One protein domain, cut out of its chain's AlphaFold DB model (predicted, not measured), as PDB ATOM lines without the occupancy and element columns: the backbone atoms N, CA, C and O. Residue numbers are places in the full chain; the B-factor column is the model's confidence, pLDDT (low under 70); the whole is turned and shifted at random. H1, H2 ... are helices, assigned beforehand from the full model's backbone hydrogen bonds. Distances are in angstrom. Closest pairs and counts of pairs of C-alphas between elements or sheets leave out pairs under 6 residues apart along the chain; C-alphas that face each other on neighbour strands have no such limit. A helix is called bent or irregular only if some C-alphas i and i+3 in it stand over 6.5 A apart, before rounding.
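AT A GLANCE: This is residues 150 to 293 of the 420 residues of an uncharacterized protein of Gemmatirosa kalamazoonesis (UniProt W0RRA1). Three helices, H2, H3 and H4, form an up-and-down bundle, each running against the one before; H1 packs on H2, H5 on H4. The printed part has 144 residues with helices H1 to H5 in chain order and no named strand: all helix. It is compact, radius of gyration of the C-alphas 14.4 A, spanning 44 by 32 by 29 A.

HOW THE PARTS SIT: H3, residues 222 to 242, and H4, residues 252 to 272, form a hairpin; closest C-alphas, Pro 222 and Arg 268, 4.6 A. H4 and H5, residues 279 to 291, form another: Gly 262 and Ala 281, 3.9 A. H2, residues 191 to 207, touches H3 with residues 194 to 198 alone, a hairpin: Val 198 and Met 232, 7.1 A. H1, residues 171 to 187, makes a hairpin with H2: Ala 181 and Ala 197, 4.8 A. Every O i to N i+4 pair is within hydrogen-bond range in H2, H3 and H4; H1 has 8 of 13, H5 8 of 9.

IN THESE COORDINATES: H3 measures 30.2 A, H4 30.6 A. H1 begins at (89.958, 142.560, 131.499); H5 ends at (117.555, 138.143, 146.380). H1 is irregular: C-alphas 176 and 179 are 7.6 A apart.

THE WHOLE: The printed part has no cut. H2 to H3 is a long link. Eighteen residues, among them 273 to 278, have pLDDT under 70.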
ATOM      1  N   ARG A 150     108.900 144.913 157.964       87.25
ATOM      2  CA  ARG A 150     107.980 143.800 157.725       87.25
ATOM      3  C   ARG A 150     107.784 143.619 156.222       87.25
ATOM      4  O   ARG A 150     107.358 144.548 155.542       87.25
ATOM      5  N   LEU A 151     108.087 142.426 155.721       89.38
ATOM      6  CA  LEU A 151     107.808 142.055 154.335       89.38
ATOM      7  C   LEU A 151     106.381 141.507 154.177       89.38
ATOM      8  O   LEU A 151     105.757 141.151 155.184       89.38
ATOM      9  N   PRO A 152     105.870 141.396 152.935       87.56
ATOM     10  CA  PRO A 152     104.510 140.944 152.692       87.56
ATOM     11  C   PRO A 152     104.142 139.615 153.360       87.56
ATOM     12  O   PRO A 152     104.846 138.606 153.235       87.56
ATOM     13  N   VAL A 153     102.995 139.615 154.045       85.44
ATOM     14  CA  VAL A 153     102.389 138.447 154.709       85.44
ATOM     15  C   VAL A 153     101.127 138.041 153.961       85.44
ATOM     16  O   VAL A 153     100.435 138.875 153.380       85.44
ATOM     17  N   TRP A 154     100.818 136.746 153.927       86.06
ATOM     18  CA  TRP A 154      99.662 136.277 153.174       86.06
ATOM     19  C   TRP A 154      98.351 136.689 153.845       86.06
ATOM     20  O   TRP A 154      98.037 136.246 154.951       86.06
ATOM     21  N   SER A 155      97.547 137.491 153.144       77.00
ATOM     22  CA  SER A 155      96.172 137.818 153.531       77.00
ATOM     23  C   SER A 155      96.013 138.480 154.910       77.00
ATOM     24  O   SER A 155      95.072 138.177 155.666       77.00
ATOM     25  N   SER A 156      96.933 139.388 155.240       77.31
ATOM     26  CA  SER A 156      96.811 140.282 156.391       77.31
ATOM     27  C   SER A 156      95.674 141.284 156.167       77.31
ATOM     28  O   SER A 156      95.805 142.202 155.378       77.31
ATOM     29  N   GLU A 157      94.562 141.150 156.897       72.06
ATOM     30  CA  GLU A 157      93.447 142.124 156.844       72.06
ATOM     31  C   GLU A 157      93.804 143.495 157.443       72.06
ATOM     32  O   GLU A 157      93.021 144.433 157.331       72.06
ATOM     33  N   ALA A 158      94.937 143.593 158.137       69.38
ATOM     34  CA  ALA A 158      95.328 144.776 158.894       69.38
ATOM     35  C   ALA A 158      96.383 145.636 158.183       69.38
ATOM     36  O   ALA A 158      96.751 146.677 158.721       69.38
ATOM     37  N   ASP A 159      96.923 145.187 157.045       69.31
ATOM     38  CA  ASP A 159      98.119 145.782 156.446       69.31
ATOM     39  C   ASP A 159      98.059 145.726 154.914       69.31
ATOM     40  O   ASP A 159      97.868 144.660 154.338       69.31
ATOM     41  N   GLU A 160      98.262 146.866 154.255       67.69
ATOM     42  CA  GLU A 160      98.286 146.990 152.789       67.69
ATOM     43  C   GLU A 160      99.518 146.322 152.151       67.69
ATOM     44  O   GLU A 160      99.582 146.141 150.934       67.69
ATOM     45  N   THR A 161     100.505 145.918 152.960       73.50
ATOM     46  CA  THR A 161     101.671 145.145 152.505       73.50
ATOM     47  C   THR A 161     101.356 143.669 152.250       73.50
ATOM     48  O   THR A 161     102.271 142.889 152.032       73.50
ATOM     49  N   ASP A 162     100.096 143.236 152.264       84.19
ATOM     50  CA  ASP A 162      99.759 141.820 152.122       84.19
ATOM     51  C   ASP A 162      99.952 141.281 150.672       84.19
ATOM     52  O   ASP A 162     100.016 142.049 149.710       84.19
ATOM     53  N   TRP A 163     100.081 139.964 150.478       89.00
ATOM     54  CA  TRP A 163     100.249 139.371 149.133       89.00
ATOM     55  C   TRP A 163      98.984 139.378 148.259       89.00
ATOM     56  O   TRP A 163      99.085 139.323 147.040       89.00
ATOM     57  N   MET A 164      97.800 139.387 148.857       86.38
ATOM     58  CA  MET A 164      96.519 139.195 148.191       86.38
ATOM     59  C   MET A 164      96.028 140.483 147.532       86.38
ATOM     60  O   MET A 164      95.775 141.462 148.230       86.38
ATOM     61  N   PRO A 165      95.808 140.484 146.210       87.62
ATOM     62  CA  PRO A 165      95.184 141.615 145.547       87.62
ATOM     63  C   PRO A 165      93.720 141.752 145.984       87.62
ATOM     64  O   PRO A 165      93.008 140.768 146.211       87.62
ATOM     65  N   GLU A 166      93.245 142.989 146.057       85.44
ATOM     66  CA  GLU A 166      91.855 143.321 146.371       85.44
ATOM     67  C   GLU A 166      90.941 143.170 145.151       85.44
ATOM     68  O   GLU A 166      89.726 143.006 145.287       85.44
ATOM     69  N   ARG A 167      91.523 143.222 143.947       87.31
ATOM     70  CA  ARG A 167      90.805 143.182 142.670       87.31
ATOM     71  C   ARG A 167      91.362 142.091 141.752       87.31
ATOM     72  O   ARG A 167      92.554 141.787 141.806       87.31
ATOM     73  N   PRO A 168      90.521 141.505 140.883       91.69
ATOM     74  CA  PRO A 168      91.010 140.623 139.837       91.69
ATOM     75  C   PRO A 168      91.849 141.396 138.819       91.69
ATOM     76  O   PRO A 168      91.723 142.618 138.700       91.69
ATOM     77  N   LEU A 169      92.648 140.672 138.030       92.00
ATOM     78  CA  LEU A 169      93.324 141.268 136.881       92.00
ATOM     79  C   LEU A 169      92.308 141.960 135.949       92.00
ATOM     80  O   LEU A 169      91.323 141.335 135.543       92.00
ATOM     81  N   PRO A 170      92.546 143.228 135.574       89.69
ATOM     82  CA  PRO A 170      91.708 143.957 134.628       89.69
ATOM     83  C   PRO A 170      91.528 143.232 133.287       89.69
ATOM     84  O   PRO A 170      92.482 142.715 132.703       89.69
ATOM     85  N   ALA A 171      90.304 143.251 132.748       90.19
ATOM     86  CA  ALA A 171      89.958 142.560 131.499       90.19
ATOM     87  C   ALA A 171      90.807 143.009 130.293       90.19
ATOM     88  O   ALA A 171      91.137 142.203 129.426       90.19
ATOM     89  N   GLU A 172      91.202 144.283 130.259       87.00
ATOM     90  CA  GLU A 172      92.098 144.849 129.242       87.00
ATOM     91  C   GLU A 172      93.495 144.203 129.234       87.00
ATOM     92  O   GLU A 172      94.064 143.992 128.164       87.00
ATOM     93  N   ILE A 173      94.017 143.815 130.406       88.00
ATOM     94  CA  ILE A 173      95.289 143.088 130.539       88.00
ATOM     95  C   ILE A 173      95.095 141.639 130.093       88.00
ATOM     96  O   ILE A 173      95.889 141.110 129.313       88.00
ATOM     97  N   LEU A 174      94.001 141.006 130.531       91.00
ATOM     98  CA  LEU A 174      93.670 139.623 130.176       91.00
ATOM     99  C   LEU A 174      93.534 139.425 128.657       91.00
ATOM    100  O   LEU A 174      94.036 138.433 128.120       91.00
ATOM    101  N   ALA A 175      92.941 140.396 127.955       85.88
ATOM    102  CA  ALA A 175      92.793 140.404 126.498       85.88
ATOM    103  C   ALA A 175      94.134 140.480 125.733       85.88
ATOM    104  O   ALA A 175      94.187 140.180 124.539       85.88
ATOM    105  N   GLY A 176      95.230 140.844 126.404       76.38
ATOM    106  CA  GLY A 176      96.584 140.895 125.845       76.38
ATOM    107  C   GLY A 176      97.258 139.535 125.631       76.38
ATOM    108  O   GLY A 176      98.456 139.502 125.387       76.38
ATOM    109  N   GLY A 177      96.529 138.420 125.747       90.31
ATOM    110  CA  GLY A 177      97.093 137.062 125.729       90.31
ATOM    111  C   GLY A 177      97.504 136.551 127.116       90.31
ATOM    112  O   GLY A 177      97.802 135.368 127.268       90.31
ATOM    113  N   VAL A 178      97.435 137.405 128.145       94.81
ATOM    114  CA  VAL A 178      97.734 137.044 129.540       94.81
ATOM    115  C   VAL A 178      96.817 135.923 130.023       94.81
ATOM    116  O   VAL A 178      97.298 134.982 130.646       94.81
ATOM    117  N   GLN A 179      95.525 135.957 129.673       95.62
ATOM    118  CA  GLN A 179      94.594 134.883 130.033       95.62
ATOM    119  C   GLN A 179      95.037 133.524 129.465       95.62
ATOM    120  O   GLN A 179      95.090 132.547 130.202       95.62
ATOM    121  N   GLN A 180      95.429 133.465 128.186       97.12
ATOM    122  CA  GLN A 180      95.928 132.231 127.566       97.12
ATOM    123  C   GLN A 180      97.220 131.732 128.222       97.12
ATOM    124  O   GLN A 180      97.380 130.528 128.412       97.12
ATOM    125  N   ALA A 181      98.134 132.638 128.577       97.75
ATOM    126  CA  ALA A 181      99.373 132.267 129.250       97.75
ATOM    127  C   ALA A 181      99.114 131.725 130.668       97.75
ATOM    128  O   ALA A 181      99.700 130.712 131.053       97.75
ATOM    129  N   LEU A 182      98.191 132.342 131.412       97.38
ATOM    130  CA  LEU A 182      97.741 131.848 132.712       97.38
ATOM    131  C   LEU A 182      97.047 130.487 132.588       97.38
ATOM    132  O   LEU A 182      97.353 129.580 133.354       97.38
ATOM    133  N   ASP A 183      96.158 130.302 131.612       96.38
ATOM    134  CA  ASP A 183      95.494 129.012 131.386       96.38
ATOM    135  C   ASP A 183      96.489 127.903 131.025       96.38
ATOM    136  O   ASP A 183      96.366 126.788 131.533       96.38
ATOM    137  N   ALA A 184      97.518 128.209 130.227       97.75
ATOM    138  CA  ALA A 184      98.605 127.274 129.944       97.75
ATOM    139  C   ALA A 184      99.389 126.900 131.213       97.75
ATOM    140  O   ALA A 184      99.677 125.721 131.424       97.75
ATOM    141  N   TYR A 185      99.684 127.876 132.078       97.50
ATOM    142  CA  TYR A 185     100.293 127.610 133.381       97.50
ATOM    143  C   TYR A 185      99.405 126.718 134.251       97.50
ATOM    144  O   TYR A 185      99.881 125.721 134.781       97.50
ATOM    145  N   TYR A 186      98.113 127.022 134.382       95.88
ATOM    146  CA  TYR A 186      97.217 126.229 135.227       95.88
ATOM    147  C   TYR A 186      97.012 124.803 134.701       95.88
ATOM    148  O   TYR A 186      96.786 123.893 135.496       95.88
ATOM    149  N   ALA A 187      97.112 124.592 133.386       96.44
ATOM    150  CA  ALA A 187      97.064 123.263 132.785       96.44
ATOM    151  C   ALA A 187      98.355 122.454 133.017       96.44
ATOM    152  O   ALA A 187      98.283 121.236 133.180       96.44
ATOM    153  N   ALA A 188      99.521 123.107 133.031       95.69
ATOM    154  CA  ALA A 188     100.822 122.456 133.203       95.69
ATOM    155  C   ALA A 188     101.829 123.344 133.974       95.69
ATOM    156  O   ALA A 188     102.753 123.897 133.363       95.69
ATOM    157  N   PRO A 189     101.697 123.466 135.314       93.94
ATOM    158  CA  PRO A 189     102.521 124.377 136.106       93.94
ATOM    159  C   PRO A 189     104.011 124.032 136.032       93.94
ATOM    160  O   PRO A 189     104.424 122.919 136.353       93.94
ATOM    161  N   SER A 190     104.828 125.001 135.627       93.12
ATOM    162  CA  SER A 190     106.288 124.886 135.515       93.12
ATOM    163  C   SER A 190     106.936 126.270 135.519       93.12
ATOM    164  O   SER A 190     106.264 127.260 135.224       93.12
ATOM    165  N   ASP A 191     108.239 126.343 135.799       92.56
ATOM    166  CA  ASP A 191     109.000 127.599 135.738       92.56
ATOM    167  C   ASP A 191     108.867 128.266 134.357       92.56
ATOM    168  O   ASP A 191     108.707 129.480 134.262       92.56
ATOM    169  N   GLU A 192     108.859 127.472 133.277       94.62
ATOM    170  CA  GLU A 192     108.707 127.968 131.904       94.62
ATOM    171  C   GLU A 192     107.331 128.608 131.665       94.62
ATOM    172  O   GLU A 192     107.236 129.719 131.140       94.62
ATOM    173  N   THR A 193     106.250 127.924 132.048       96.62
ATOM    174  CA  THR A 193     104.889 128.448 131.850       96.62
ATOM    175  C   THR A 193     104.598 129.640 132.760       96.62
ATOM    176  O   THR A 193     103.929 130.580 132.329       96.62
ATOM    177  N   MET A 194     105.157 129.652 133.976       95.56
ATOM    178  CA  MET A 194     105.111 130.798 134.886       95.56
ATOM    179  C   MET A 194     105.824 132.002 134.269       95.56
ATOM    180  O   MET A 194     105.230 133.076 134.165       95.56
ATOM    181  N   LEU A 195     107.059 131.819 133.791       95.25
ATOM    182  CA  LEU A 195     107.827 132.889 133.158       95.25
ATOM    183  C   LEU A 195     107.110 133.452 131.937       95.25
ATOM    184  O   LEU A 195     107.014 134.667 131.807       95.25
ATOM    185  N   ARG A 196     106.538 132.590 131.091       96.62
ATOM    186  CA  ARG A 196     105.752 133.016 129.928       96.62
ATOM    187  C   ARG A 196     104.558 133.888 130.321       96.62
ATOM    188  O   ARG A 196     104.278 134.875 129.640       96.62
ATOM    189  N   ALA A 197     103.851 133.536 131.397       97.38
ATOM    190  CA  ALA A 197     102.743 134.337 131.914       97.38
ATOM    191  C   ALA A 197     103.217 135.705 132.426       97.38
ATOM    192  O   ALA A 197     102.629 136.723 132.060       97.38
ATOM    193  N   VAL A 198     104.315 135.742 133.189       96.06
ATOM    194  CA  VAL A 198     104.907 136.987 133.707       96.06
ATOM    195  C   VAL A 198     105.383 137.899 132.577       96.06
ATOM    196  O   VAL A 198     105.041 139.080 132.572       96.06
ATOM    197  N   THR A 199     106.116 137.376 131.591       94.06
ATOM    198  CA  THR A 199     106.624 138.190 130.475       94.06
ATOM    199  C   THR A 199     105.485 138.717 129.608       94.06
ATOM    200  O   THR A 199     105.472 139.892 129.259       94.06
ATOM    201  N   THR A 200     104.470 137.886 129.333       95.00
ATOM    202  CA  THR A 200     103.281 138.304 128.570       95.00
ATOM    203  C   THR A 200     102.502 139.389 129.313       95.00
ATOM    204  O   THR A 200     102.017 140.339 128.701       95.00
ATOM    205  N   PHE A 201     102.402 139.280 130.640       94.44
ATOM    206  CA  PHE A 201     101.828 140.325 131.479       94.44
ATOM    207  C   PHE A 201     102.630 141.625 131.391       94.44
ATOM    208  O   PHE A 201     102.052 142.665 131.085       94.44
ATOM    209  N   GLN A 202     103.949 141.581 131.586       89.88
ATOM    210  CA  GLN A 202     104.808 142.767 131.504       89.88
ATOM    211  C   GLN A 202     104.715 143.451 130.131       89.88
ATOM    212  O   GLN A 202     104.635 144.680 130.064       89.88
ATOM    213  N   ASP A 203     104.652 142.681 129.045       88.38
ATOM    214  CA  ASP A 203     104.458 143.211 127.693       88.38
ATOM    215  C   ASP A 203     103.080 143.863 127.525       88.38
ATOM    216  O   ASP A 203     102.976 144.963 126.967       88.38
ATOM    217  N   ALA A 204     102.016 143.239 128.041       88.69
ATOM    218  CA  ALA A 204     100.669 143.808 128.020       88.69
ATOM    219  C   ALA A 204     100.601 145.130 128.804       88.69
ATOM    220  O   ALA A 204     100.043 146.111 128.301       88.69
ATOM    221  N   MET A 205     101.237 145.190 129.977       86.19
ATOM    222  CA  MET A 205     101.322 146.403 130.796       86.19
ATOM    223  C   MET A 205     102.011 147.555 130.059       86.19
ATOM    224  O   MET A 205     101.563 148.694 130.170       86.19
ATOM    225  N   ARG A 206     103.066 147.271 129.278       80.62
ATOM    226  CA  ARG A 206     103.816 148.289 128.517       80.62
ATOM    227  C   ARG A 206     103.115 148.748 127.242       80.62
ATOM    228  O   ARG A 206     103.238 149.910 126.870       80.62
ATOM    229  N   THR A 207     102.456 147.834 126.532       76.19
ATOM    230  CA  THR A 207     102.043 148.072 125.136       76.19
ATOM    231  C   THR A 207     100.549 148.293 124.949       76.19
ATOM    232  O   THR A 207     100.150 148.861 123.933       76.19
ATOM    233  N   ARG A 208      99.711 147.825 125.879       66.50
ATOM    234  CA  ARG A 208      98.256 147.739 125.659       66.50
ATOM    235  C   ARG A 208      97.414 148.496 126.660       66.50
ATOM    236  O   ARG A 208      96.249 148.761 126.380       66.50
ATOM    237  N   THR A 209      97.992 148.841 127.799       67.44
ATOM    238  CA  THR A 209      97.309 149.629 128.817       67.44
ATOM    239  C   THR A 209      98.057 150.928 129.015       67.44
ATOM    240  O   THR A 209      99.285 150.954 128.993       67.44
ATOM    241  N   ASP A 210      97.326 152.009 129.255       74.88
ATOM    242  CA  ASP A 210      97.926 153.228 129.775       74.88
ATOM    243  C   ASP A 210      97.964 153.239 131.317       74.88
ATOM    244  O   ASP A 210      98.455 154.190 131.926       74.88
ATOM    245  N   MET A 211      97.529 152.138 131.939       78.81
ATOM    246  CA  MET A 211      97.340 151.961 133.377       78.81
ATOM    247  C   MET A 211      98.604 152.245 134.187       78.81
ATOM    248  O   MET A 211      98.581 153.070 135.100       78.81
ATOM    249  N   CYS A 212      99.721 151.623 133.796       76.38
ATOM    250  CA  CYS A 212     101.043 151.864 134.378       76.38
ATOM    251  C   CYS A 212     101.919 152.795 133.517       76.38
ATOM    252  O   CYS A 212     103.144 152.824 133.686       76.38
ATOM    253  N   THR A 213     101.328 153.580 132.608       70.94
ATOM    254  CA  THR A 213     102.067 154.608 131.854       70.94
ATOM    255  C   THR A 213     102.118 155.925 132.625       70.94
ATOM    256  O   THR A 213     101.196 156.248 133.375       70.94
ATOM    257  N   GLY A 214     103.210 156.673 132.448       60.66
ATOM    258  CA  GLY A 214     103.531 157.877 133.219       60.66
ATOM    259  C   GLY A 214     104.818 157.719 134.031       60.66
ATOM    260  O   GLY A 214     105.334 156.603 134.187       60.66
ATOM    261  N   GLU A 215     105.333 158.841 134.539       60.91
ATOM    262  CA  GLU A 215     106.435 158.844 135.510       60.91
ATOM    263  C   GLU A 215     106.067 157.997 136.736       60.91
ATOM    264  O   GLU A 215     104.888 157.809 137.041       60.91
ATOM    265  N   ILE A 216     107.070 157.469 137.442       58.09
ATOM    266  CA  ILE A 216     106.863 156.509 138.539       58.09
ATOM    267  C   ILE A 216     105.909 157.062 139.617       58.09
ATOM    268  O   ILE A 216     105.122 156.310 140.175       58.09
ATOM    269  N   ALA A 217     105.878 158.375 139.863       55.81
ATOM    270  CA  ALA A 217     104.957 158.988 140.828       55.81
ATOM    271  C   ALA A 217     103.549 159.308 140.274       55.81
ATOM    272  O   ALA A 217     102.648 159.617 141.048       55.81
ATOM    273  N   PHE A 218     103.336 159.234 138.957       59.22
ATOM    274  CA  PHE A 218     102.154 159.787 138.281       59.22
ATOM    275  C   PHE A 218     101.589 158.826 137.233       59.22
ATOM    276  O   PHE A 218     101.311 159.201 136.090       59.22
ATOM    277  N   LYS A 219     101.429 157.558 137.617       71.56
ATOM    278  CA  LYS A 219     100.728 156.580 136.782       71.56
ATOM    279  C   LYS A 219      99.282 157.021 136.589       71.56
ATOM    280  O   LYS A 219      98.642 157.479 137.534       71.56
ATOM    281  N   LYS A 220      98.751 156.859 135.376       77.81
ATOM    282  CA  LYS A 220      97.391 157.316 135.041       77.81
ATOM    283  C   LYS A 220      96.293 156.617 135.842       77.81
ATOM    284  O   LYS A 220      95.285 157.243 136.154       77.81
ATOM    285  N   ARG A 221      96.468 155.325 136.143       85.38
ATOM    286  CA  ARG A 221      95.518 154.509 136.921       85.38
ATOM    287  C   ARG A 221      96.270 153.752 138.016       85.38
ATOM    288  O   ARG A 221      96.533 152.559 137.875       85.38
ATOM    289  N   PRO A 222      96.676 154.449 139.081       85.50
ATOM    290  CA  PRO A 222      97.692 153.949 139.994       85.50
ATOM    291  C   PRO A 222      97.179 152.829 140.914       85.50
ATOM    292  O   PRO A 222      97.915 151.873 141.144       85.50
ATOM    293  N   ASP A 223      95.912 152.870 141.344       86.50
ATOM    294  CA  ASP A 223      95.251 151.749 142.036       86.50
ATOM    295  C   ASP A 223      95.249 150.473 141.180       86.50
ATOM    296  O   ASP A 223      95.703 149.419 141.618       86.50
ATOM    297  N   ASP A 224      94.764 150.567 139.937       89.12
ATOM    298  CA  ASP A 224      94.657 149.404 139.048       89.12
ATOM    299  C   ASP A 224      96.043 148.855 138.679       89.12
ATOM    300  O   ASP A 224      96.233 147.641 138.622       89.12
ATOM    301  N   CYS A 225      97.023 149.747 138.484       89.69
ATOM    302  CA  CYS A 225      98.419 149.393 138.244       89.69
ATOM    303  C   CYS A 225      98.993 148.585 139.415       89.69
ATOM    304  O   CYS A 225      99.545 147.503 139.212       89.69
ATOM    305  N   PHE A 226      98.829 149.085 140.643       89.94
ATOM    306  CA  PHE A 226      99.319 148.416 141.843       89.94
ATOM    307  C   PHE A 226      98.649 147.058 142.059       89.94
ATOM    308  O   PHE A 226      99.350 146.067 142.250       89.94
ATOM    309  N   GLU A 227      97.320 146.980 141.971       90.50
ATOM    310  CA  GLU A 227      96.596 145.720 142.173       90.50
ATOM    311  C   GLU A 227      96.933 144.680 141.091       90.50
ATOM    312  O   GLU A 227      97.086 143.501 141.406       90.50
ATOM    313  N   ALA A 228      97.144 145.095 139.837       93.12
ATOM    314  CA  ALA A 228      97.579 144.189 138.776       93.12
ATOM    315  C   ALA A 228      99.000 143.641 139.014       93.12
ATOM    316  O   ALA A 228      99.228 142.436 138.872       93.12
ATOM    317  N   MET A 229      99.943 144.505 139.412       92.88
ATOM    318  CA  MET A 229     101.310 144.098 139.763       92.88
ATOM    319  C   MET A 229     101.314 143.166 140.978       92.88
ATOM    320  O   MET A 229     101.914 142.093 140.936       92.88
ATOM    321  N   ARG A 230     100.567 143.521 142.027       92.94
ATOM    322  CA  ARG A 230     100.392 142.716 143.241       92.94
ATOM    323  C   ARG A 230      99.786 141.349 142.937       92.94
ATOM    324  O   ARG A 230     100.277 140.348 143.454       92.94
ATOM    325  N   TRP A 231      98.788 141.277 142.055       95.12
ATOM    326  CA  TRP A 231      98.198 140.010 141.616       95.12
ATOM    327  C   TRP A 231      99.243 139.103 140.961       95.12
ATOM    328  O   TRP A 231      99.370 137.933 141.328       95.12
ATOM    329  N   MET A 232     100.038 139.634 140.025       96.12
ATOM    330  CA  MET A 232     101.072 138.845 139.346       96.12
ATOM    331  C   MET A 232     102.233 138.490 140.296       96.12
ATOM    332  O   MET A 232     102.828 137.412 140.210       96.12
ATOM    333  N   SER A 233     102.530 139.350 141.267       95.19
ATOM    334  CA  SER A 233     103.469 139.056 142.350       95.19
ATOM    335  C   SER A 233     102.971 137.910 143.236       95.19
ATOM    336  O   SER A 233     103.731 136.990 143.535       95.19
ATOM    337  N   ALA A 234     101.685 137.885 143.588       94.19
ATOM    338  CA  ALA A 234     101.071 136.774 144.314       94.19
ATOM    339  C   ALA A 234     101.128 135.470 143.511       94.19
ATOM    340  O   ALA A 234     101.499 134.427 144.049       94.19
ATOM    341  N   PHE A 235     100.816 135.530 142.213       95.62
ATOM    342  CA  PHE A 235     100.919 134.401 141.285       95.62
ATOM    343  C   PHE A 235     102.313 133.765 141.315       95.62
ATOM    344  O   PHE A 235     102.454 132.557 141.532       95.62
ATOM    345  N   THR A 236     103.348 134.591 141.162       94.25
ATOM    346  CA  THR A 236     104.735 134.126 141.175       94.25
ATOM    347  C   THR A 236     105.144 133.566 142.535       94.25
ATOM    348  O   THR A 236     105.758 132.503 142.596       94.25
ATOM    349  N   ALA A 237     104.740 134.196 143.640       92.38
ATOM    350  CA  ALA A 237     104.999 133.670 144.975       92.38
ATOM    351  C   ALA A 237     104.311 132.317 145.219       92.38
ATOM    352  O   ALA A 237     104.966 131.392 145.698       92.38
ATOM    353  N   VAL A 238     103.036 132.149 144.837       92.06
ATOM    354  CA  VAL A 238     102.337 130.851 144.926       92.06
ATOM    355  C   VAL A 238     103.095 129.776 144.155       92.06
ATOM    356  O   VAL A 238     103.253 128.665 144.665       92.06
ATOM    357  N   HIS A 239     103.574 130.094 142.953       93.12
ATOM    358  CA  HIS A 239     104.372 129.164 142.163       93.12
ATOM    359  C   HIS A 239     105.629 128.708 142.925       93.12
ATOM    360  O   HIS A 239     105.823 127.507 143.111       93.12
ATOM    361  N   LEU A 240     106.415 129.643 143.473       90.88
ATOM    362  CA  LEU A 240     107.603 129.313 144.274       90.88
ATOM    363  C   LEU A 240     107.268 128.439 145.496       90.88
ATOM    364  O   LEU A 240     108.029 127.539 145.858       90.88
ATOM    365  N   LEU A 241     106.118 128.675 146.133       88.88
ATOM    366  CA  LEU A 241     105.665 127.874 147.273       88.88
ATOM    367  C   LEU A 241     105.281 126.447 146.881       88.88
ATOM    368  O   LEU A 241     105.570 125.520 147.642       88.88
ATOM    369  N   ARG A 242     104.663 126.253 145.711       89.50
ATOM    370  CA  ARG A 242     104.346 124.916 145.182       89.50
ATOM    371  C   ARG A 242     105.595 124.134 144.803       89.50
ATOM    372  O   ARG A 242     105.629 122.928 145.020       89.50
ATOM    373  N   SER A 243     106.624 124.820 144.317       86.62
ATOM    374  CA  SER A 243     107.915 124.215 143.971       86.62
ATOM    375  C   SER A 243     108.766 123.842 145.199       86.62
ATOM    376  O   SER A 243     109.842 123.269 145.056       86.62
ATOM    377  N   GLY A 244     108.283 124.104 146.422       77.56
ATOM    378  CA  GLY A 244     108.827 123.530 147.654       77.56
ATOM    379  C   GLY A 244     109.759 124.428 148.470       77.56
ATOM    380  O   GLY A 244     110.168 123.993 149.546       77.56
ATOM    381  N   ARG A 245     110.073 125.649 148.010       67.00
ATOM    382  CA  ARG A 245     110.712 126.777 148.735       67.00
ATOM    383  C   ARG A 245     110.998 127.912 147.739       67.00
ATOM    384  O   ARG A 245     111.179 127.625 146.556       67.00
ATOM    385  N   PRO A 246     111.126 129.177 148.190       68.62
ATOM    386  CA  PRO A 246     111.726 130.196 147.342       68.62
ATOM    387  C   PRO A 246     113.144 129.751 146.923       68.62
ATOM    388  O   PRO A 246     113.920 129.320 147.782       68.62
ATOM    389  N   PRO A 247     113.486 129.798 145.624       72.69
ATOM    390  CA  PRO A 247     114.780 129.360 145.122       72.69
ATOM    391  C   PRO A 247     115.892 130.273 145.631       72.69
ATOM    392  O   PRO A 247     115.671 131.439 145.961       72.69
ATOM    393  N   ALA A 248     117.123 129.755 145.638       74.25
ATOM    394  CA  ALA A 248     118.289 130.546 146.020       74.25
ATOM    395  C   ALA A 248     118.481 131.779 145.115       74.25
ATOM    396  O   ALA A 248     118.982 132.794 145.587       74.25
ATOM    397  N   SER A 249     118.050 131.700 143.856       81.19
ATOM    398  CA  SER A 249     118.047 132.806 142.901       81.19
ATOM    399  C   SER A 249     116.799 132.702 142.021       81.19
ATOM    400  O   SER A 249     116.798 131.913 141.074       81.19
ATOM    401  N   PRO A 250     115.718 133.439 142.328       86.88
ATOM    402  CA  PRO A 250     114.551 133.508 141.462       86.88
ATOM    403  C   PRO A 250     114.903 134.070 140.080       86.88
ATOM    404  O   PRO A 250     115.895 134.794 139.942       86.88
ATOM    405  N   PRO A 251     114.092 133.780 139.051       88.06
ATOM    406  CA  PRO A 251     114.307 134.356 137.738       88.06
ATOM    407  C   PRO A 251     114.292 135.899 137.749       88.06
ATOM    408  O   PRO A 251     113.442 136.497 138.413       88.06
ATOM    409  N   PRO A 252     115.156 136.550 136.949       87.69
ATOM    410  CA  PRO A 252     115.204 137.999 136.735       87.69
ATOM    411  C   PRO A 252     113.846 138.715 136.640       87.69
ATOM    412  O   PRO A 252     113.597 139.658 137.385       87.69
ATOM    413  N   ALA A 253     112.952 138.235 135.771       89.12
ATOM    414  CA  ALA A 253     111.660 138.876 135.507       89.12
ATOM    415  C   ALA A 253     110.735 138.916 136.737       89.12
ATOM    416  O   ALA A 253     109.919 139.821 136.875       89.12
ATOM    417  N   LEU A 254     110.876 137.939 137.634       91.69
ATOM    418  CA  LEU A 254     110.099 137.833 138.864       91.69
ATOM    419  C   LEU A 254     110.596 138.833 139.915       91.69
ATOM    420  O   LEU A 254     109.795 139.461 140.601       91.69
ATOM    421  N   LEU A 255     111.914 139.034 139.989       91.31
ATOM    422  CA  LEU A 255     112.511 140.064 140.837       91.31
ATOM    423  C   LEU A 255     112.150 141.474 140.352       91.31
ATOM    424  O   LEU A 255     111.838 142.327 141.179       91.31
ATOM    425  N   ASP A 256     112.140 141.702 139.034       90.31
ATOM    426  CA  ASP A 256     111.670 142.970 138.454       90.31
ATOM    427  C   ASP A 256     110.206 143.217 138.805       90.31
ATOM    428  O   ASP A 256     109.859 144.291 139.268       90.31
ATOM    429  N   LEU A 257     109.352 142.200 138.681       93.06
ATOM    430  CA  LEU A 257     107.938 142.319 139.020       93.06
ATOM    431  C   LEU A 257     107.706 142.704 140.493       93.06
ATOM    432  O   LEU A 257     106.853 143.544 140.789       93.06
ATOM    433  N   TRP A 258     108.450 142.110 141.428       93.56
ATOM    434  CA  TRP A 258     108.353 142.472 142.846       93.56
ATOM    435  C   TRP A 258     108.850 143.895 143.108       93.56
ATOM    436  O   TRP A 258     108.221 144.627 143.872       93.56
ATOM    437  N   TRP A 259     109.929 144.312 142.445       92.06
ATOM    438  CA  TRP A 259     110.408 145.691 142.502       92.06
ATOM    439  C   TRP A 259     109.366 146.678 141.951       92.06
ATOM    440  O   TRP A 259     108.984 147.622 142.646       92.06
ATOM    441  N   ASP A 260     108.826 146.397 140.766       89.56
ATOM    442  CA  ASP A 260     107.808 147.195 140.076       89.56
ATOM    443  C   ASP A 260     106.492 147.264 140.864       89.56
ATOM    444  O   ASP A 260     105.776 148.262 140.802       89.56
ATOM    445  N   THR A 261     106.171 146.236 141.657       91.50
ATOM    446  CA  THR A 261     105.037 146.279 142.599       91.50
ATOM    447  C   THR A 261     105.258 147.354 143.662       91.50
ATOM    448  O   THR A 261     104.338 148.108 143.984       91.50
ATOM    449  N   GLY A 262     106.487 147.475 144.171       89.19
ATOM    450  CA  GLY A 262     106.873 148.562 145.062       89.19
ATOM    451  C   GLY A 262     106.750 149.928 144.386       89.19
ATOM    452  O   GLY A 262     106.181 150.842 144.978       89.19
ATOM    453  N   GLU A 263     107.218 150.059 143.139       86.31
ATOM    454  CA  GLU A 263     107.089 151.297 142.354       86.31
ATOM    455  C   GLU A 263     105.626 151.693 142.120       86.31
ATOM    456  O   GLU A 263     105.252 152.846 142.333       86.31
ATOM    457  N   ALA A 264     104.770 150.737 141.753       87.56
ATOM    458  CA  ALA A 264     103.340 150.975 141.591       87.56
ATOM    459  C   ALA A 264     102.678 151.397 142.916       87.56
ATOM    460  O   ALA A 264     101.773 152.232 142.920       87.56
ATOM    461  N   GLY A 265     103.169 150.878 144.048       85.75
ATOM    462  CA  GLY A 265     102.753 151.303 145.383       85.75
ATOM    463  C   GLY A 265     103.067 152.777 145.650       85.75
ATOM    464  O   GLY A 265     102.234 153.486 146.210       85.75
ATOM    465  N   VAL A 266     104.214 153.273 145.171       81.38
ATOM    466  CA  VAL A 266     104.575 154.703 145.226       81.38
ATOM    467  C   VAL A 266     103.613 155.550 144.391       81.38
ATOM    468  O   VAL A 266     103.195 156.624 144.822       81.38
ATOM    469  N   SER A 267     103.229 155.087 143.201       80.38
ATOM    470  CA  SER A 267     102.269 155.808 142.355       80.38
ATOM    471  C   SER A 267     100.884 155.882 142.994       80.38
ATOM    472  O   SER A 267     100.262 156.944 143.017       80.38
ATOM    473  N   ARG A 268     100.402 154.747 143.523       81.06
ATOM    474  CA  ARG A 268      99.135 154.643 144.266       81.06
ATOM    475  C   ARG A 268      99.134 155.589 145.450       81.06
ATOM    476  O   ARG A 268      98.181 156.341 145.642       81.06
ATOM    477  N   TYR A 269     100.244 155.611 146.173       77.00
ATOM    478  CA  TYR A 269     100.469 156.529 147.267       77.00
ATOM    479  C   TYR A 269     100.257 157.995 146.852       77.00
ATOM    480  O   TYR A 269      99.329 158.638 147.343       77.00
ATOM    481  N   PHE A 270     101.053 158.506 145.908       75.69
ATOM    482  CA  PHE A 270     100.997 159.917 145.514       75.69
ATOM    483  C   PHE A 270      99.629 160.359 144.976       75.69
ATOM    484  O   PHE A 270      99.292 161.539 145.071       75.69
ATOM    485  N   ALA A 271      98.835 159.432 144.437       76.56
ATOM    486  CA  ALA A 271      97.511 159.724 143.903       76.56
ATOM    487  C   ALA A 271      96.403 159.822 144.964       76.56
ATOM    488  O   ALA A 271      95.511 160.660 144.826       76.56
ATOM    489  N   HIS A 272      96.432 158.980 146.002       71.44
ATOM    490  CA  HIS A 272      95.330 158.879 146.972       71.44
ATOM    491  C   HIS A 272      95.610 159.589 148.290       71.44
ATOM    492  O   HIS A 272      94.697 160.136 148.912       71.44
ATOM    493  N   PHE A 273      96.870 159.622 148.705       61.31
ATOM    494  CA  PHE A 273      97.266 160.201 149.971       61.31
ATOM    495  C   PHE A 273      98.567 160.953 149.739       61.31
ATOM    496  O   PHE A 273      99.613 160.334 149.725       61.31
ATOM    497  N   PRO A 274      98.591 162.285 149.630       50.94
ATOM    498  CA  PRO A 274      99.861 163.011 149.565       50.94
ATOM    499  C   PRO A 274     100.672 162.949 150.886       50.94
ATOM    500  O   PRO A 274     101.625 163.711 151.038       50.94
ATOM    501  N   ALA A 275     100.287 162.094 151.854       44.88
ATOM    502  CA  ALA A 275     100.797 162.096 153.225       44.88
ATOM    503  C   ALA A 275     101.087 160.735 153.920       44.88
ATOM    504  O   ALA A 275     101.593 160.830 155.028       44.88
ATOM    505  N   GLU A 276     100.772 159.537 153.374       52.00
ATOM    506  CA  GLU A 276     101.521 158.227 153.477       52.00
ATOM    507  C   GLU A 276     100.863 157.037 152.709       52.00
ATOM    508  O   GLU A 276      99.666 157.184 152.460       52.00
ATOM    509  N   PRO A 277     101.552 155.933 152.248       54.31
ATOM    510  CA  PRO A 277     102.612 155.116 152.894       54.31
ATOM    511  C   PRO A 277     103.875 154.725 152.055       54.31
ATOM    512  O   PRO A 277     103.800 154.264 150.918       54.31
ATOM    513  N   THR A 278     105.067 154.755 152.679       63.25
ATOM    514  CA  THR A 278     106.355 154.260 152.116       63.25
ATOM    515  C   THR A 278     106.692 152.802 152.472       63.25
ATOM    516  O   THR A 278     107.637 152.225 151.922       63.25
ATOM    517  N   ASN A 279     105.921 152.177 153.370       75.81
ATOM    518  CA  ASN A 279     106.106 150.778 153.782       75.81
ATOM    519  C   ASN A 279     105.913 149.795 152.638       75.81
ATOM    520  O   ASN A 279     106.728 148.901 152.469       75.81
ATOM    521  N   VAL A 280     104.858 149.975 151.841       80.56
ATOM    522  CA  VAL A 280     104.574 149.104 150.695       80.56
ATOM    523  C   VAL A 280     105.750 149.138 149.722       80.56
ATOM    524  O   VAL A 280     106.322 148.097 149.416       80.56
ATOM    525  N   ALA A 281     106.185 150.336 149.324       85.31
ATOM    526  CA  ALA A 281     107.327 150.501 148.431       85.31
ATOM    527  C   ALA A 281     108.592 149.832 148.985       85.31
ATOM    528  O   ALA A 281     109.176 148.969 148.331       85.31
ATOM    529  N   SER A 282     108.984 150.179 150.216       88.25
ATOM    530  CA  SER A 282     110.193 149.626 150.831       88.25
ATOM    531  C   SER A 282     110.111 148.113 151.043       88.25
ATOM    532  O   SER A 282     111.091 147.435 150.761       88.25
ATOM    533  N   ALA A 283     108.973 147.557 151.467       89.62
ATOM    534  CA  ALA A 283     108.797 146.121 151.689       89.62
ATOM    535  C   ALA A 283     108.944 145.313 150.391       89.62
ATOM    536  O   ALA A 283     109.724 144.361 150.337       89.62
ATOM    537  N   TRP A 284     108.251 145.716 149.324       91.69
ATOM    538  CA  TRP A 284     108.316 145.040 148.024       91.69
ATOM    539  C   TRP A 284     109.683 145.207 147.341       91.69
ATOM    540  O   TRP A 284     110.257 144.236 146.845       91.69
ATOM    541  N   MET A 285     110.267 146.408 147.390       91.81
ATOM    542  CA  MET A 285     111.610 146.647 146.852       91.81
ATOM    543  C   MET A 285     112.689 145.915 147.651       91.81
ATOM    544  O   MET A 285     113.600 145.344 147.053       91.81
ATOM    545  N   TYR A 286     112.601 145.892 148.987       93.44
ATOM    546  CA  TYR A 286     113.557 145.167 149.828       93.44
ATOM    547  C   TYR A 286     113.443 143.656 149.626       93.44
ATOM    548  O   TYR A 286     114.465 142.972 149.593       93.44
ATOM    549  N   LEU A 287     112.224 143.135 149.434       93.56
ATOM    550  CA  LEU A 287     112.004 141.742 149.055       93.56
ATOM    551  C   LEU A 287     112.828 141.396 147.809       93.56
ATOM    552  O   LEU A 287     113.665 140.496 147.864       93.56
ATOM    553  N   ALA A 288     112.651 142.147 146.723       93.31
ATOM    554  CA  ALA A 288     113.370 141.926 145.473       93.31
ATOM    555  C   ALA A 288     114.893 142.123 145.631       93.31
ATOM    556  O   ALA A 288     115.684 141.264 145.232       93.31
ATOM    557  N   TYR A 289     115.301 143.216 146.287       93.00
ATOM    558  CA  TYR A 289     116.694 143.540 146.609       93.00
ATOM    559  C   TYR A 289     117.386 142.416 147.381       93.00
ATOM    560  O   TYR A 289     118.532 142.091 147.080       93.00
ATOM    561  N   SER A 290     116.703 141.790 148.344       93.06
ATOM    562  CA  SER A 290     117.315 140.765 149.190       93.06
ATOM    563  C   SER A 290     117.809 139.554 148.392       93.06
ATOM    564  O   SER A 290     118.827 138.968 148.750       93.06
ATOM    565  N   PHE A 291     117.143 139.219 147.281       91.31
ATOM    566  CA  PHE A 291     117.555 138.143 146.380       91.31
ATOM    567  C   PHE A 291     118.643 138.559 145.389       91.31
ATOM    568  O   PHE A 291     119.455 137.716 145.009       91.31
ATOM    569  N   ALA A 292     118.667 139.822 144.954       88.81
ATOM    570  CA  ALA A 292     119.644 140.307 143.980       88.81
ATOM    571  C   ALA A 292     120.037 141.782 144.219       88.81
ATOM    572  O   ALA A 292     119.573 142.672 143.498       88.81
ATOM    573  N   PRO A 293     120.933 142.065 145.185       86.88
ATOM    574  CA  PRO A 293     121.315 143.434 145.564       86.88
ATOM    575  C   PRO A 293     121.876 144.297 144.423       86.88
ATOM    576  O   PRO A 293     121.703 145.519 144.397       86.88
TER     577      PRO A 293